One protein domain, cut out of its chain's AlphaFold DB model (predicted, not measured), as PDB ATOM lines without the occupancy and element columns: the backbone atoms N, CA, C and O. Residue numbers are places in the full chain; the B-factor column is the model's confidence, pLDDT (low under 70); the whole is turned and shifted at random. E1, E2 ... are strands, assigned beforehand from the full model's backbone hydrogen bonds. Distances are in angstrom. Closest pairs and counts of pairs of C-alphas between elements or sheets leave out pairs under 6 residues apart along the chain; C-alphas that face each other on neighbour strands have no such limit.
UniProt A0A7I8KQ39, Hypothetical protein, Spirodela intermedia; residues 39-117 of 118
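Overview. This is residues 39 to 117 of the 118 residues of the protein "Hypothetical protein" of Spirodela intermedia (UniProt A0A7I8KQ39). Two four-stranded sheets lie face to face as a sandwich, their strands crossed at 31 degrees, and a long loop, residues 83 to 94, extends the hairpin of E5 and E6 away from it. The printed part has 79 residues and is all strand, E1 to E8 in order with no named helix; the sheets, E2 E1 E4 E7 and E3 E8 E5 E6, are both antiparallel. It is compact, with a radius of gyration of the C-alphas of 12.5 A, but only just elongated, spanning 40 by 27 by 18 A.

Along the chain. E1, residues 39 to 43, begins at C-alpha 39 (370.875, 259.630, 137.699) and is 12.9 A long. E2 is residues 50 to 54, 13.5 A; E3, 57 to 61, 12.5 A; E4, 66 to 70, 13.8 A. E5, residues 77 to 82, is 16.3 A long; E6 is 95 to 99, 13.2 A, and E7 103 to 106, 10.3 A. E8, residues 111 to 116, is 17.0 A long and ends at C-alpha 116 (364.014, 258.669, 133.094).

Arrangement. In the first sheet, hairpin E1 and E2 has N 41 and O 52 2.8 A apart, E1 and E4 N 40 and O 68 2.8 A, and E4 and E7 N 69 and O 103 2.8 A, within hydrogen-bond range. In the second, such pairs are N 59 and O 114, 2.8 A, for E3 and E8; N 80 and O 113, 2.8 A, for E8 and E5; and N 79 and O 97, 2.8 A, for hairpin E5 and E6. Between the sheets, the closest C-alphas of E1 and E3 are those of Leu 41 and Ile 61, 6.6 A apart. E2 and E5 are apart.

Size, cuts and confidence. The farthest C-alphas, of Glu 73 and Gly 87, are 41.0 A apart. The printed part has no cut. The link E5 to E6 is long, 12 residues, and its residues 85 to 91 have pLDDT under 70.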
ATOM      1  N   LEU A  39     369.962 258.889 138.557       97.62
ATOM      2  CA  LEU A  39     370.875 259.630 137.699       97.62
ATOM      3  C   LEU A  39     371.549 260.715 138.525       97.62
ATOM      4  O   LEU A  39     370.881 261.602 139.043       97.62
ATOM      5  N   THR A  40     372.867 260.678 138.601       97.81
ATOM      6  CA  THR A  40     373.678 261.741 139.181       97.81
ATOM      7  C   THR A  40     374.351 262.514 138.055       97.81
ATOM      8  O   THR A  40     375.175 261.958 137.332       97.81
ATOM      9  N   LEU A  41     374.007 263.788 137.901       97.44
ATOM     10  CA  LEU A  41     374.687 264.720 137.008       97.44
ATOM     11  C   LEU A  41     375.886 265.330 137.726       97.44
ATOM     12  O   LEU A  41     375.792 265.656 138.907       97.44
ATOM     13  N   LEU A  42     376.996 265.469 137.009       96.44
ATOM     14  CA  LEU A  42     378.263 265.974 137.528       96.44
ATOM     15  C   LEU A  42     378.616 267.260 136.772       96.44
ATOM     16  O   LEU A  42     378.969 267.213 135.593       96.44
ATOM     17  N   GLU A  43     378.483 268.407 137.434       92.38
ATOM     18  CA  GLU A  43     378.809 269.732 136.900       92.38
ATOM     19  C   GLU A  43     380.262 270.097 137.200       92.38
ATOM     20  O   GLU A  43     380.627 270.296 138.352       92.38
ATOM     21  N   GLY A  44     381.099 270.222 136.177       84.25
ATOM     22  CA  GLY A  44     382.528 270.515 136.314       84.25
ATOM     23  C   GLY A  44     383.307 269.822 135.203       84.25
ATOM     24  O   GLY A  44     382.681 269.272 134.307       84.25
ATOM     25  N   PRO A  45     384.644 269.844 135.200       90.81
ATOM     26  CA  PRO A  45     385.408 269.041 134.258       90.81
ATOM     27  C   PRO A  45     385.284 267.554 134.607       90.81
ATOM     28  O   PRO A  45     385.498 267.132 135.748       90.81
ATOM     29  N   ASP A  46     384.951 266.760 133.598       90.62
ATOM     30  CA  ASP A  46     384.854 265.312 133.677       90.62
ATOM     31  C   ASP A  46     383.868 264.850 134.767       90.62
ATOM     32  O   ASP A  46     382.674 265.121 134.678       90.62
ATOM     33  N   CYS A  47     384.341 264.136 135.786       92.69
ATOM     34  CA  CYS A  47     383.525 263.653 136.902       92.69
ATOM     35  C   CYS A  47     383.923 264.284 138.250       92.69
ATOM     36  O   CYS A  47     383.578 263.745 139.300       92.69
ATOM     37  N   GLY A  48     384.683 265.385 138.231       90.69
ATOM     38  CA  GLY A  48     385.309 265.965 139.427       90.69
ATOM     39  C   GLY A  48     384.538 267.098 140.106       90.69
ATOM     40  O   GLY A  48     385.059 267.686 141.049       90.69
ATOM     41  N   GLY A  49     383.351 267.453 139.617       87.88
ATOM     42  CA  GLY A  49     382.614 268.620 140.101       87.88
ATOM     43  C   GLY A  49     381.369 268.307 140.936       87.88
ATOM     44  O   GLY A  49     381.235 267.223 141.506       87.88
ATOM     45  N   THR A  50     380.465 269.280 141.036       94.44
ATOM     46  CA  THR A  50     379.267 269.211 141.885       94.44
ATOM     47  C   THR A  50     378.306 268.136 141.389       94.44
ATOM     48  O   THR A  50     378.035 268.040 140.195       94.44
ATOM     49  N   ALA A  51     377.765 267.340 142.312       96.44
ATOM     50  CA  ALA A  51     376.879 266.227 141.997       96.44
ATOM     51  C   ALA A  51     375.420 266.527 142.371       96.44
ATOM     52  O   ALA A  51     375.120 266.789 143.536       96.44
ATOM     53  N   THR A  52     374.505 266.381 141.412       97.00
ATOM     54  CA  THR A  52     373.052 266.512 141.624       97.00
ATOM     55  C   THR A  52     372.354 265.219 141.223       97.00
ATOM     56  O   THR A  52     372.593 264.704 140.135       97.00
ATOM     57  N   THR A  53     371.504 264.663 142.094       97.12
ATOM     58  CA  THR A  53     370.860 263.357 141.865       97.12
ATOM     59  C   THR A  53     369.365 263.484 141.593       97.12
ATOM     60  O   THR A  53     368.639 264.144 142.332       97.12
ATOM     61  N   HIS A  54     368.902 262.772 140.569       95.38
ATOM     62  CA  HIS A  54     367.526 262.714 140.099       95.38
ATOM     63  C   HIS A  54     367.038 261.262 140.051       95.38
ATOM     64  O   HIS A  54     367.822 260.337 139.838       95.38
ATOM     65  N   ARG A  55     365.732 261.061 140.256       93.56
ATOM     66  CA  ARG A  55     365.089 259.733 140.225       93.56
ATOM     67  C   ARG A  55     364.122 259.534 139.064       93.56
ATOM     68  O   ARG A  55     363.802 258.401 138.743       93.56
ATOM     69  N   CYS A  56     363.656 260.614 138.446       91.94
ATOM     70  CA  CYS A  56     362.878 260.557 137.217       91.94
ATOM     71  C   CYS A  56     362.909 261.909 136.487       91.94
ATOM     72  O   CYS A  56     363.484 262.877 136.997       91.94
ATOM     73  N   GLY A  57     362.307 261.981 135.299       94.25
ATOM     74  CA  GLY A  57     362.150 263.211 134.524       94.25
ATOM     75  C   GLY A  57     363.143 263.358 133.372       94.25
ATOM     76  O   GLY A  57     363.847 262.420 132.997       94.25
ATOM     77  N   TYR A  58     363.166 264.558 132.793       96.31
ATOM     78  CA  TYR A  58     364.011 264.918 131.658       96.31
ATOM     79  C   TYR A  58     365.052 265.950 132.084       96.31
ATOM     80  O   TYR A  58     364.701 267.035 132.546       96.31
ATOM     81  N   HIS A  59     366.328 265.622 131.907       96.88
ATOM     82  CA  HIS A  59     367.444 266.399 132.427       96.88
ATOM     83  C   HIS A  59     368.466 266.677 131.340       96.88
ATOM     84  O   HIS A  59     368.863 265.792 130.583       96.88
ATOM     85  N   ARG A  60     368.936 267.919 131.267       95.38
ATOM     86  CA  ARG A  60     370.056 268.269 130.396       95.38
ATOM     87  C   ARG A  60     371.361 267.856 131.068       95.38
ATOM     88  O   ARG A  60     371.591 268.208 132.218       95.38
ATOM     89  N   ILE A  61     372.229 267.171 130.332       95.38
ATOM     90  CA  ILE A  61     373.547 266.781 130.833       95.38
ATOM     91  C   ILE A  61     374.522 267.947 130.609       95.38
ATOM     92  O   ILE A  61     374.562 268.500 129.500       95.38
ATOM     93  N   PRO A  62     375.285 268.362 131.635       91.56
ATOM     94  CA  PRO A  62     376.214 269.479 131.518       91.56
ATOM     95  C   PRO A  62     377.342 269.168 130.526       91.56
ATOM     96  O   PRO A  62     377.964 268.106 130.568       91.56
ATOM     97  N   LEU A  63     377.628 270.120 129.633       91.50
ATOM     98  CA  LEU A  63     378.774 270.037 128.724       91.50
ATOM     99  C   LEU A  63     380.080 270.160 129.510       91.50
ATOM    100  O   LEU A  63     380.194 270.998 130.400       91.50
ATOM    101  N   GLY A  64     381.068 269.344 129.157       92.00
ATOM    102  CA  GLY A  64     382.353 269.262 129.851       92.00
ATOM    103  C   GLY A  64     382.317 268.447 131.145       92.00
ATOM    104  O   GLY A  64     383.383 268.027 131.587       92.00
ATOM    105  N   GLY A  65     381.126 268.182 131.693       95.12
ATOM    106  CA  GLY A  65     380.916 267.377 132.892       95.12
ATOM    107  C   GLY A  65     380.666 265.914 132.610       95.12
ATOM    108  O   GLY A  65     381.208 265.339 131.665       95.12
ATOM    109  N   GLY A  66     379.854 265.296 133.455       96.12
ATOM    110  CA  GLY A  66     379.633 263.862 133.422       96.12
ATOM    111  C   GLY A  66     378.284 263.470 133.987       96.12
ATOM    112  O   GLY A  66     377.493 264.292 134.452       96.12
ATOM    113  N   TRP A  67     378.024 262.176 133.945       97.31
ATOM    114  CA  TRP A  67     376.867 261.590 134.583       97.31
ATOM    115  C   TRP A  67     377.180 260.177 135.056       97.31
ATOM    116  O   TRP A  67     377.997 259.455 134.481       97.31
ATOM    117  N   ARG A  68     376.507 259.786 136.131       97.56
ATOM    118  CA  ARG A  68     376.517 258.436 136.678       97.56
ATOM    119  C   ARG A  68     375.085 257.954 136.785       97.56
ATOM    120  O   ARG A  68     374.213 258.689 137.232       97.56
ATOM    121  N   PHE A  69     374.855 256.721 136.382       97.62
ATOM    122  CA  PHE A  69     373.564 256.074 136.439       97.62
ATOM    123  C   PHE A  69     373.674 254.800 137.266       97.62
ATOM    124  O   PHE A  69     374.536 253.967 136.993       97.62
ATOM    125  N   HIS A  70     372.809 254.687 138.268       97.00
ATOM    126  CA  HIS A  70     372.578 253.478 139.051       97.00
ATOM    127  C   HIS A  70     371.238 252.893 138.618       97.00
ATOM    128  O   HIS A  70     370.208 253.567 138.736       97.00
ATOM    129  N   TYR A  71     371.272 251.681 138.083       95.06
ATOM    130  CA  TYR A  71     370.112 251.000 137.532       95.06
ATOM    131  C   TYR A  71     369.372 250.214 138.607       95.06
ATOM    132  O   TYR A  71     369.950 249.426 139.347       95.06
ATOM    133  N   GLU A  72     368.061 250.385 138.611       93.56
ATOM    134  CA  GLU A  72     367.110 249.540 139.307       93.56
ATOM    135  C   GLU A  72     366.201 248.868 138.278       93.56
ATOM    136  O   GLU A  72     365.863 249.444 137.232       93.56
ATOM    137  N   GLU A  73     365.835 247.618 138.551       90.81
ATOM    138  CA  GLU A  73     365.144 246.772 137.587       90.81
ATOM    139  C   GLU A  73     363.833 247.402 137.094       90.81
ATOM    140  O   GLU A  73     362.998 247.852 137.871       90.81
ATOM    141  N   GLY A  74     363.655 247.448 135.769       89.19
ATOM    142  CA  GLY A  74     362.463 248.025 135.142       89.19
ATOM    143  C   GLY A  74     362.516 249.542 134.934       89.19
ATOM    144  O   GLY A  74     361.599 250.099 134.329       89.19
ATOM    145  N   HIS A  75     363.590 250.221 135.349       92.75
ATOM    146  CA  HIS A  75     363.704 251.681 135.273       92.75
ATOM    147  C   HIS A  75     364.932 252.121 134.461       92.75
ATOM    148  O   HIS A  75     365.914 252.614 135.015       92.75
ATOM    149  N   PRO A  76     364.933 251.928 133.129       95.06
ATOM    150  CA  PRO A  76     366.076 252.272 132.292       95.06
ATOM    151  C   PRO A  76     366.253 253.789 132.141       95.06
ATOM    152  O   PRO A  76     365.299 254.563 132.207       95.06
ATOM    153  N   LEU A  77     367.481 254.196 131.832       97.06
ATOM    154  CA  LEU A  77     367.819 255.554 131.409       97.06
ATOM    155  C   LEU A  77     367.913 255.619 129.884       97.06
ATOM    156  O   LEU A  77     368.559 254.777 129.258       97.06
ATOM    157  N   LEU A  78     367.310 256.640 129.282       97.75
ATOM    158  CA  LEU A  78     367.484 256.967 127.871       97.75
ATOM    159  C   LEU A  78     368.354 258.220 127.738       97.75
ATOM    160  O   LEU A  78     368.046 259.254 128.321       97.75
ATOM    161  N   ILE A  79     369.427 258.140 126.958       97.50
ATOM    162  CA  ILE A  79     370.284 259.280 126.622       97.50
ATOM    163  C   ILE A  79     370.037 259.668 125.169       97.50
ATOM    164  O   ILE A  79     370.227 258.854 124.267       97.50
ATOM    165  N   LEU A  80     369.644 260.916 124.941       95.00
ATOM    166  CA  LEU A  80     369.498 261.527 123.627       95.00
ATOM    167  C   LEU A  80     370.733 262.378 123.341       95.00
ATOM    168  O   LEU A  80     370.940 263.409 123.980       95.00
ATOM    169  N   THR A  81     371.548 261.952 122.383       93.56
ATOM    170  CA  THR A  81     372.784 262.641 122.003       93.56
ATOM    171  C   THR A  81     372.592 263.382 120.689       93.56
ATOM    172  O   THR A  81     372.186 262.785 119.695       93.56
ATOM    173  N   PHE A  82     372.900 264.676 120.674       88.75
ATOM    174  CA  PHE A  82     372.839 265.531 119.491       88.75
ATOM    175  C   PHE A  82     374.263 265.820 119.004       88.75
ATOM    176  O   PHE A  82     374.872 266.804 119.447       88.75
ATOM    177  N   PRO A  83     374.821 264.973 118.121       82.75
ATOM    178  CA  PRO A  83     376.182 265.152 117.644       82.75
ATOM    179  C   PRO A  83     376.280 266.394 116.754       82.75
ATOM    180  O   PRO A  83     375.358 266.757 116.009       82.75
ATOM    181  N   VAL A  84     377.437 267.044 116.817       79.31
ATOM    182  CA  VAL A  84     377.786 268.153 115.928       79.31
ATOM    183  C   VAL A  84     378.598 267.572 114.778       79.31
ATOM    184  O   VAL A  84     379.684 267.041 115.000       79.31
ATOM    185  N   ARG A  85     378.097 267.654 113.539       66.19
ATOM    186  CA  ARG A  85     378.918 267.316 112.366       66.19
ATOM    187  C   ARG A  85     379.778 268.518 111.973       66.19
ATOM    188  O   ARG A  85     379.395 269.667 112.204       66.19
ATOM    189  N   GLY A  86     380.946 268.236 111.386       56.06
ATOM    190  CA  GLY A  86     381.895 269.246 110.905       56.06
ATOM    191  C   GLY A  86     381.190 270.371 110.140       56.06
ATOM    192  O   GLY A  86     380.329 270.112 109.303       56.06
ATOM    193  N   GLY A  87     381.510 271.620 110.493       62.97
ATOM    194  CA  GLY A  87     380.806 272.817 110.012       62.97
ATOM    195  C   GLY A  87     379.782 273.411 110.991       62.97
ATOM    196  O   GLY A  87     379.026 274.297 110.608       62.97
ATOM    197  N   GLY A  88     379.719 272.936 112.242       63.91
ATOM    198  CA  GLY A  88     378.914 273.551 113.312       63.91
ATOM    199  C   GLY A  88     377.406 273.280 113.231       63.91
ATOM    200  O   GLY A  88     376.645 273.751 114.077       63.91
ATOM    201  N   ARG A  89     376.953 272.494 112.246       63.75
ATOM    202  CA  ARG A  89     375.545 272.115 112.092       63.75
ATOM    203  C   ARG A  89     375.234 270.921 112.999       63.75
ATOM    204  O   ARG A  89     375.812 269.842 112.851       63.75
ATOM    205  N   ARG A  90     374.313 271.117 113.946       65.25
ATOM    206  CA  ARG A  90     373.781 270.045 114.802       65.25
ATOM    207  C   ARG A  90     372.858 269.147 113.986       65.25
ATOM    208  O   ARG A  90     372.045 269.656 113.212       65.25
ATOM    209  N   LEU A  91     372.968 267.829 114.156       67.31
ATOM    210  CA  LEU A  91     371.936 266.926 113.647       67.31
ATOM    211  C   LEU A  91     370.621 267.218 114.378       67.31
ATOM    212  O   LEU A  91     370.610 267.381 115.596       67.31
ATOM    213  N   LEU A  92     369.523 267.314 113.624       72.19
ATOM    214  CA  LEU A  92     368.189 267.534 114.194       72.19
ATOM    215  C   LEU A  92     367.632 266.262 114.847       72.19
ATOM    216  O   LEU A  92     366.826 266.352 115.767       72.19
ATOM    217  N   SER A  93     368.075 265.086 114.396       81.56
ATOM    218  CA  SER A  93     367.720 263.802 114.993       81.56
ATOM    219  C   SER A  93     368.754 263.387 116.048       81.56
ATOM    220  O   SER A  93     369.942 263.269 115.725       81.56
ATOM    221  N   PRO A  94     368.338 263.147 117.304       88.38
ATOM    222  CA  PRO A  94     369.235 262.604 118.308       88.38
ATOM    223  C   PRO A  94     369.524 261.125 118.052       88.38
ATOM    224  O   PRO A  94     368.683 260.377 117.553       88.38
ATOM    225  N   ILE A  95     370.700 260.686 118.485       91.44
ATOM    226  CA  ILE A  95     371.009 259.272 118.677       91.44
ATOM    227  C   ILE A  95     370.523 258.896 120.076       91.44
ATOM    228  O   ILE A  95     370.990 259.455 121.071       91.44
ATOM    229  N   ALA A  96     369.581 257.961 120.149       94.31
ATOM    230  CA  ALA A  96     369.037 257.469 121.404       94.31
ATOM    231  C   ALA A  96     369.819 256.238 121.889       94.31
ATOM    232  O   ALA A  96     369.993 255.275 121.146       94.31
ATOM    233  N   SER A  97     370.281 256.261 123.138       96.19
ATOM    234  CA  SER A  97     370.981 255.149 123.794       96.19
ATOM    235  C   SER A  97     370.249 254.743 125.067       96.19
ATOM    236  O   SER A  97     369.992 255.587 125.921       96.19
ATOM    237  N   ARG A  98     369.920 253.455 125.207       96.75
ATOM    238  CA  ARG A  98     369.231 252.911 126.386       96.75
ATOM    239  C   ARG A  98     370.222 252.233 127.329       96.75
ATOM    240  O   ARG A  98     370.953 251.337 126.916       96.75
ATOM    241  N   TYR A  99     370.170 252.599 128.603       96.56
ATOM    242  CA  TYR A  99     370.962 252.025 129.683       96.56
ATOM    243  C   TYR A  99     370.039 251.276 130.647       96.56
ATOM    244  O   TYR A  99     369.169 251.867 131.279       96.56
ATOM    245  N   ALA A 100     370.227 249.958 130.732       95.94
ATOM    246  CA  ALA A 100     369.540 249.061 131.671       95.94
ATOM    247  C   ALA A 100     370.562 248.329 132.563       95.94
ATOM    248  O   ALA A 100     370.481 247.124 132.774       95.94
ATOM    249  N   ARG A 101     371.605 249.066 132.953       95.88
ATOM    250  CA  ARG A 101     372.704 248.674 133.837       95.88
ATOM    251  C   ARG A 101     373.391 249.936 134.343       95.88
ATOM    252  O   ARG A 101     373.241 250.989 133.715       95.88
ATOM    253  N   ASP A 102     374.190 249.802 135.389       97.38
ATOM    254  CA  ASP A 102     375.018 250.897 135.882       97.38
ATOM    255  C   ASP A 102     375.952 251.422 134.792       97.38
ATOM    256  O   ASP A 102     376.511 250.667 133.986       97.38
ATOM    257  N   ALA A 103     376.106 252.740 134.749       97.62
ATOM    258  CA  ALA A 103     376.942 253.403 133.764       97.62
ATOM    259  C   ALA A 103     377.541 254.691 134.320       97.62
ATOM    260  O   ALA A 103     376.954 255.375 135.156       97.62
ATOM    261  N   VAL A 104     378.722 255.035 133.823       97.12
ATOM    262  CA  VAL A 104     379.384 256.298 134.129       97.12
ATOM    263  C   VAL A 104     380.024 256.840 132.863       97.12
ATOM    264  O   VAL A 104     380.665 256.102 132.116       97.12
ATOM    265  N   VAL A 105     379.835 258.132 132.626       96.62
ATOM    266  CA  VAL A 105     380.477 258.862 131.536       96.62
ATOM    267  C   VAL A 105     381.020 260.161 132.097       96.62
ATOM    268  O   VAL A 105     380.299 260.926 132.735       96.62
ATOM    269  N   CYS A 106     382.295 260.407 131.831       96.12
ATOM    270  CA  CYS A 106     382.974 261.643 132.183       96.12
ATOM    271  C   CYS A 106     383.364 262.381 130.902       96.12
ATOM    272  O   CYS A 106     383.641 261.756 129.878       96.12
ATOM    273  N   GLY A 107     383.395 263.705 130.964       94.00
ATOM    274  CA  GLY A 107     383.937 264.540 129.899       94.00
ATOM    275  C   GLY A 107     383.012 264.625 128.696       94.00
ATOM    276  O   GLY A 107     383.463 264.526 127.556       94.00
ATOM    277  N   VAL A 108     381.712 264.794 128.933       93.62
ATOM    278  CA  VAL A 108     380.679 264.879 127.896       93.62
ATOM    279  C   VAL A 108     380.990 266.037 126.945       93.62
ATOM    280  O   VAL A 108     380.955 267.208 127.325       93.62
ATOM    281  N   ARG A 109     381.307 265.715 125.687       90.38
ATOM    282  CA  ARG A 109     381.673 266.707 124.654       90.38
ATOM    283  C   ARG A 109     380.514 267.119 123.751       90.38
ATOM    284  O   ARG A 109     380.615 268.116 123.042       90.38
ATOM    285  N   GLU A 110     379.419 266.375 123.783       89.44
ATOM    286  CA  GLU A 110     378.256 266.588 122.924       89.44
ATOM    287  C   GLU A 110     377.042 267.016 123.746       89.44
ATOM    288  O   GLU A 110     376.963 266.763 124.945       89.44
ATOM    289  N   THR A 111     376.066 267.674 123.112       89.62
ATOM    290  CA  THR A 111     374.823 268.005 123.820       89.62
ATOM    291  C   THR A 111     374.031 266.723 124.048       89.62
ATOM    292  O   THR A 111     373.588 266.093 123.088       89.62
ATOM    293  N   GLN A 112     373.850 266.357 125.316       94.25
ATOM    294  CA  GLN A 112     373.105 265.174 125.724       94.25
ATOM    295  C   GLN A 112     371.939 265.545 126.641       94.25
ATOM    296  O   GLN A 112     372.019 266.485 127.438       94.25
ATOM    297  N   PHE A 113     370.865 264.772 126.543       95.31
ATOM    298  CA  PHE A 113     369.743 264.820 127.468       95.31
ATOM    299  C   PHE A 113     369.459 263.427 128.006       95.31
ATOM    300  O   PHE A 113     369.478 262.452 127.261       95.31
ATOM    301  N   ALA A 114     369.195 263.352 129.298       97.06
ATOM    302  CA  ALA A 114     368.821 262.154 130.013       97.06
ATOM    303  C   ALA A 114     367.312 262.149 130.249       97.06
ATOM    304  O   ALA A 114     366.752 263.126 130.740       97.06
ATOM    305  N   GLN A 115     366.659 261.039 129.936       96.75
ATOM    306  CA  GLN A 115     365.249 260.817 130.202       96.75
ATOM    307  C   GLN A 115     365.087 259.566 131.058       96.75
ATOM    308  O   GLN A 115     365.579 258.488 130.718       96.75
ATOM    309  N   MET A 116     364.367 259.725 132.159       94.19
ATOM    310  CA  MET A 116     364.014 258.669 133.094       94.19
ATOM    311  C   MET A 116     362.505 258.668 133.307       94.19
ATOM    312  O   MET A 116     361.887 259.728 133.429       94.19
ATOM    313  N   THR A 117     361.914 257.482 133.374       87.19
ATOM    314  CA  THR A 117     360.491 257.314 133.680       87.19
ATOM    315  C   THR A 117     360.224 257.560 135.163       87.19
ATOM    316  O   THR A 117     361.000 257.114 136.010       87.19
TER     317      THR A 117